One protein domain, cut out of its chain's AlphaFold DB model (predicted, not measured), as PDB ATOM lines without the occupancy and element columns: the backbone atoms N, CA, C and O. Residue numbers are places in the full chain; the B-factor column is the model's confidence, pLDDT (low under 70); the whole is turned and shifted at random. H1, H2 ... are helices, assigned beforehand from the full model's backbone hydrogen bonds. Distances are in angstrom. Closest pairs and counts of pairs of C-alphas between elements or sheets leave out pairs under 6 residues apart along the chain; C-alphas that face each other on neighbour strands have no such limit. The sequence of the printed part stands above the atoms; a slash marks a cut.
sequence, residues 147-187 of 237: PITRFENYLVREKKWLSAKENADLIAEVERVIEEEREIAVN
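What this domain is: This is residues 147 to 187 of the 237 residues of the protein "E1_dh domain-containing protein" of Acidobacteria bacterium (UniProt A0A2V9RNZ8). One long helix, H2, with a shorter one, H1, folded back at its first end, makes an uneven helical hairpin, open like a V. The far part of H2, residues 168 to 187, sticks out free and makes most of the length. The 41 printed residues hold two named helices, H1 then H2, and no named strand: all helix. The whole is only just loose, close to extended, with a radius of gyration of the C-alphas of 13.5 A and spans of 43 by 20 by 9 A.

How they stand to each other: H2, residues 164 to 187, and H1, residues 147 to 159, form a hairpin, opposite ways at a shallow tilt of 32 degrees. They only just touch, with 3 pairs of C-alphas within 8 A, through residues 164 to 167 of H2 and 152 to 156 of H1 alone; the closest C-alphas, of Val 156 and Ala 164, are 6.4 A apart. Every O i to N i+4 pair is within hydrogen-bond range in H2, and 8 of 9 in H1.

Where its parts are: H2 spans 34.9 A from C-alpha 164 at (-37.892, -48.388, -38.827) to C-alpha 187 at (-14.455, -40.400, -63.404). H1 spans 16.1 A from C-alpha 147 at (-26.569, -36.847, -32.830).

The domain as a whole: The C-alphas farthest apart, of Glu 158 and Asn 187, are 43.1 A apart. The link is tight, the printed part has no cut, and no printed residue is under 70 in pLDDT.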
ATOM      1  N   PRO A 147     -25.388 -37.622 -32.459       97.50
ATOM      2  CA  PRO A 147     -26.569 -36.847 -32.830       97.50
ATOM      3  C   PRO A 147     -27.490 -37.595 -33.794       97.50
ATOM      4  O   PRO A 147     -28.707 -37.445 -33.702       97.50
ATOM      5  N   ILE A 148     -26.932 -38.427 -34.680       96.56
ATOM      6  CA  ILE A 148     -27.703 -39.214 -35.644       96.56
ATOM      7  C   ILE A 148     -28.486 -40.271 -34.877       96.56
ATOM      8  O   ILE A 148     -29.713 -40.273 -34.910       96.56
ATOM      9  N   THR A 149     -27.798 -41.093 -34.080       95.56
ATOM     10  CA  THR A 149     -28.464 -42.146 -33.295       95.56
ATOM     11  C   THR A 149     -29.495 -41.567 -32.321       95.56
ATOM     12  O   THR A 149     -30.567 -42.147 -32.126       95.56
ATOM     13  N   ARG A 150     -29.205 -40.425 -31.683       96.25
ATOM     14  CA  ARG A 150     -30.162 -39.744 -30.796       96.25
ATOM     15  C   ARG A 150     -31.415 -39.323 -31.555       96.25
ATOM     16  O   ARG A 150     -32.520 -39.616 -31.099       96.25
ATOM     17  N   PHE A 151     -31.254 -38.663 -32.700       97.12
ATOM     18  CA  PHE A 151     -32.384 -38.131 -33.449       97.12
ATOM     19  C   PHE A 151     -33.198 -39.229 -34.146       97.12
ATOM     20  O   PHE A 151     -34.425 -39.190 -34.103       97.12
ATOM     21  N   GLU A 152     -32.553 -40.271 -34.673       96.31
ATOM     22  CA  GLU A 152     -33.231 -41.470 -35.185       96.31
ATOM     23  C   GLU A 152     -34.114 -42.118 -34.112       96.31
ATOM     24  O   GLU A 152     -35.295 -42.387 -34.343       96.31
ATOM     25  N   ASN A 153     -33.574 -42.333 -32.906       95.50
ATOM     26  CA  ASN A 153     -34.345 -42.900 -31.800       95.50
ATOM     27  C   ASN A 153     -35.535 -42.010 -31.425       95.50
ATOM     28  O   ASN A 153     -36.632 -42.525 -31.201       95.50
ATOM     29  N   TYR A 154     -35.343 -40.692 -31.400       96.25
ATOM     30  CA  TYR A 154     -36.417 -39.737 -31.150       96.25
ATOM     31  C   TYR A 154     -37.530 -39.830 -32.207       96.25
ATOM     32  O   TYR A 154     -38.707 -39.956 -31.861       96.25
ATOM     33  N   LEU A 155     -37.183 -39.847 -33.497       97.44
ATOM     34  CA  LEU A 155     -38.156 -39.915 -34.592       97.44
ATOM     35  C   LEU A 155     -38.898 -41.255 -34.646       97.44
ATOM     36  O   LEU A 155     -40.118 -41.268 -34.831       97.44
ATOM     37  N   VAL A 156     -38.185 -42.368 -34.452       96.25
ATOM     38  CA  VAL A 156     -38.739 -43.722 -34.602       96.25
ATOM     39  C   VAL A 156     -39.465 -44.195 -33.347       96.25
ATOM     40  O   VAL A 156     -40.567 -44.737 -33.430       96.25
ATOM     41  N   ARG A 157     -38.861 -44.016 -32.167       95.00
ATOM     42  CA  ARG A 157     -39.367 -44.610 -30.919       95.00
ATOM     43  C   ARG A 157     -40.270 -43.661 -30.149       95.00
ATOM     44  O   ARG A 157     -41.322 -44.090 -29.678       95.00
ATOM     45  N   GLU A 158     -39.874 -42.397 -30.021       95.06
ATOM     46  CA  GLU A 158     -40.606 -41.434 -29.195       95.06
ATOM     47  C   GLU A 158     -41.754 -40.781 -29.963       95.06
ATOM     48  O   GLU A 158     -42.904 -40.830 -29.524       95.06
ATOM     49  N   LYS A 159     -41.462 -40.190 -31.127       97.00
ATOM     50  CA  LYS A 159     -42.463 -39.483 -31.937       97.00
ATOM     51  C   LYS A 159     -43.233 -40.380 -32.891       97.00
ATOM     52  O   LYS A 159     -44.378 -40.061 -33.203       97.00
ATOM     53  N   LYS A 160     -42.632 -41.493 -33.324       96.12
ATOM     54  CA  LYS A 160     -43.192 -42.400 -34.340       96.12
ATOM     55  C   LYS A 160     -43.567 -41.663 -35.633       96.12
ATOM     56  O   LYS A 160     -44.541 -42.011 -36.292       96.12
ATOM     57  N   TRP A 161     -42.813 -40.615 -35.965       97.12
ATOM     58  CA  TRP A 161     -42.953 -39.869 -37.220       97.12
ATOM     59  C   TRP A 161     -42.219 -40.547 -38.374       97.12
ATOM     60  O   TRP A 161     -42.458 -40.209 -39.526       97.12
ATOM     61  N   LEU A 162     -41.340 -41.496 -38.051       96.50
ATOM     62  CA  LEU A 162     -40.588 -42.301 -38.997       96.50
ATOM     63  C   LEU A 162     -40.681 -43.769 -38.573       96.50
ATOM     64  O   LEU A 162     -40.448 -44.093 -37.408       96.50
ATOM     65  N   SER A 163     -41.031 -44.677 -39.477       96.88
ATOM     66  CA  SER A 163     -40.953 -46.113 -39.198       96.88
ATOM     67  C   SER A 163     -39.517 -46.627 -39.334       96.88
ATOM     68  O   SER A 163     -38.686 -46.047 -40.029       96.88
ATOM     69  N   ALA A 164     -39.214 -47.765 -38.703       94.19
ATOM     70  CA  ALA A 164     -37.892 -48.388 -38.827       94.19
ATOM     71  C   ALA A 164     -37.547 -48.762 -40.280       94.19
ATOM     72  O   ALA A 164     -36.385 -48.694 -40.667       94.19
ATOM     73  N   LYS A 165     -38.559 -49.135 -41.079       96.75
ATOM     74  CA  LYS A 165     -38.381 -49.425 -42.502       96.75
ATOM     75  C   LYS A 165     -38.052 -48.152 -43.280       96.75
ATOM     76  O   LYS A 165     -37.054 -48.139 -43.983       96.75
ATOM     77  N   GLU A 166     -38.832 -47.085 -43.101       97.50
ATOM     78  CA  GLU A 166     -38.566 -45.801 -43.766       97.50
ATOM     79  C   GLU A 166     -37.184 -45.245 -43.397       97.50
ATOM     80  O   GLU A 166     -36.485 -44.748 -44.269       97.50
ATOM     81  N   ASN A 167     -36.746 -45.382 -42.137       95.81
ATOM     82  CA  ASN A 167     -35.395 -44.975 -41.735       95.81
ATOM     83  C   ASN A 167     -34.304 -45.767 -42.473       95.81
ATOM     84  O   ASN A 167     -33.336 -45.186 -42.951       95.81
ATOM     85  N   ALA A 168     -34.459 -47.091 -42.578       95.75
ATOM     86  CA  ALA A 168     -33.509 -47.934 -43.302       95.75
ATOM     87  C   ALA A 168     -33.489 -47.618 -44.807       95.75
ATOM     88  O   ALA A 168     -32.416 -47.541 -45.400       95.75
ATOM     89  N   ASP A 169     -34.664 -47.389 -45.402       97.69
ATOM     90  CA  ASP A 169     -34.802 -47.022 -46.812       97.69
ATOM     91  C   ASP A 169     -34.125 -45.661 -47.096       97.69
ATOM     92  O   ASP A 169     -33.403 -45.541 -48.086       97.69
ATOM     93  N   LEU A 170     -34.268 -44.672 -46.200       96.69
ATOM     94  CA  LEU A 170     -33.593 -43.366 -46.295       96.69
ATOM     95  C   LEU A 170     -32.065 -43.484 -46.230       96.69
ATOM     96  O   LEU A 170     -31.365 -42.846 -47.014       96.69
ATOM     97  N   ILE A 171     -31.532 -44.300 -45.315       95.75
ATOM     98  CA  ILE A 171     -30.082 -44.526 -45.211       95.75
ATOM     99  C   ILE A 171     -29.555 -45.151 -46.508       95.75
ATOM    100  O   ILE A 171     -28.582 -44.657 -47.073       95.75
ATOM    101  N   ALA A 172     -30.233 -46.183 -47.020       97.81
ATOM    102  CA  ALA A 172     -29.847 -46.848 -48.263       97.81
ATOM    103  C   ALA A 172     -29.951 -45.924 -49.494       97.81
ATOM    104  O   ALA A 172     -29.185 -46.058 -50.450       97.81
ATOM    105  N   GLU A 173     -30.902 -44.988 -49.502       98.19
ATOM    106  CA  GLU A 173     -30.988 -43.944 -50.524       98.19
ATOM    107  C   GLU A 173     -29.780 -43.001 -50.466       98.19
ATOM    108  O   GLU A 173     -29.129 -42.793 -51.490       98.19
ATOM    109  N   VAL A 174     -29.430 -42.491 -49.281       97.38
ATOM    110  CA  VAL A 174     -28.269 -41.605 -49.101       97.38
ATOM    111  C   VAL A 174     -26.963 -42.302 -49.487       97.38
ATOM    112  O   VAL A 174     -26.140 -41.701 -50.172       97.38
ATOM    113  N   GLU A 175     -26.772 -43.568 -49.104       97.81
ATOM    114  CA  GLU A 175     -25.589 -44.352 -49.488       97.81
ATOM    115  C   GLU A 175     -25.456 -44.486 -51.008       97.81
ATOM    116  O   GLU A 175     -24.361 -44.327 -51.550       97.81
ATOM    117  N   ARG A 176     -26.571 -44.713 -51.708       98.19
ATOM    118  CA  ARG A 176     -26.590 -44.795 -53.171       98.19
ATOM    119  C   ARG A 176     -26.220 -43.467 -53.821       98.19
ATOM    120  O   ARG A 176     -25.377 -43.458 -54.707       98.19
ATOM    121  N   VAL A 177     -26.798 -42.359 -53.348       98.06
ATOM    122  CA  VAL A 177     -26.467 -41.011 -53.839       98.06
ATOM    123  C   VAL A 177     -24.982 -40.708 -53.623       98.06
ATOM    124  O   VAL A 177     -24.329 -40.185 -54.518       98.06
ATOM    125  N   ILE A 178     -24.424 -41.065 -52.461       97.75
ATOM    126  CA  ILE A 178     -22.995 -40.870 -52.178       97.75
ATOM    127  C   ILE A 178     -22.120 -41.667 -53.153       97.75
ATOM    128  O   ILE A 178     -21.124 -41.126 -53.632       97.75
ATOM    129  N   GLU A 179     -22.463 -42.923 -53.449       97.81
ATOM    130  CA  GLU A 179     -21.673 -43.733 -54.383       97.81
ATOM    131  C   GLU A 179     -21.788 -43.219 -55.823       97.81
ATOM    132  O   GLU A 179     -20.770 -43.073 -56.493       97.81
ATOM    133  N   GLU A 180     -22.990 -42.851 -56.275       97.19
ATOM    134  CA  GLU A 180     -23.209 -42.254 -57.600       97.19
ATOM    135  C   GLU A 180     -22.395 -40.954 -57.774       97.19
ATOM    136  O   GLU A 180     -21.665 -40.792 -58.754       97.19
ATOM    137  N   GLU A 181     -22.438 -40.045 -56.795       97.38
ATOM    138  CA  GLU A 181     -21.664 -38.795 -56.820       97.38
ATOM    139  C   GLU A 181     -20.149 -39.047 -56.725       97.38
ATOM    140  O   GLU A 181     -19.351 -38.350 -57.359       97.38
ATOM    141  N   ARG A 182     -19.728 -40.073 -55.973       97.50
ATOM    142  CA  ARG A 182     -18.326 -40.505 -55.913       97.50
ATOM    143  C   ARG A 182     -17.849 -41.001 -57.275       97.50
ATOM    144  O   ARG A 182     -16.753 -40.626 -57.692       97.50
ATOM    145  N   GLU A 183     -18.631 -41.829 -57.960       97.31
ATOM    146  CA  GLU A 183     -18.294 -42.318 -59.298       97.31
ATOM    147  C   GLU A 183     -18.172 -41.163 -60.293       97.31
ATOM    148  O   GLU A 183     -17.203 -41.116 -61.055       97.31
ATOM    149  N   ILE A 184     -19.091 -40.195 -60.253       97.06
ATOM    150  CA  ILE A 184     -19.005 -38.978 -61.071       97.06
ATOM    151  C   ILE A 184     -17.710 -38.223 -60.761       97.06
ATOM    152  O   ILE A 184     -16.979 -37.863 -61.684       97.06
ATOM    153  N   ALA A 185     -17.393 -37.998 -59.486       95.62
ATOM    154  CA  ALA A 185     -16.205 -37.251 -59.081       95.62
ATOM    155  C   ALA A 185     -14.896 -37.949 -59.489       95.62
ATOM    156  O   ALA A 185     -13.982 -37.290 -59.977       95.62
ATOM    157  N   VAL A 186     -14.804 -39.274 -59.326       96.81
ATOM    158  CA  VAL A 186     -13.609 -40.064 -59.675       96.81
ATOM    159  C   VAL A 186     -13.415 -40.162 -61.187       96.81
ATOM    160  O   VAL A 186     -12.281 -40.116 -61.659       96.81
ATOM    161  N   ASN A 187     -14.506 -40.286 -61.946       97.31
ATOM    162  CA  ASN A 187     -14.455 -40.400 -63.404       97.31
ATOM    163  C   ASN A 187     -14.448 -39.041 -64.120       97.31
ATOM    164  O   ASN A 187     -14.305 -38.995 -65.343       97.31
TER     165      ASN A 187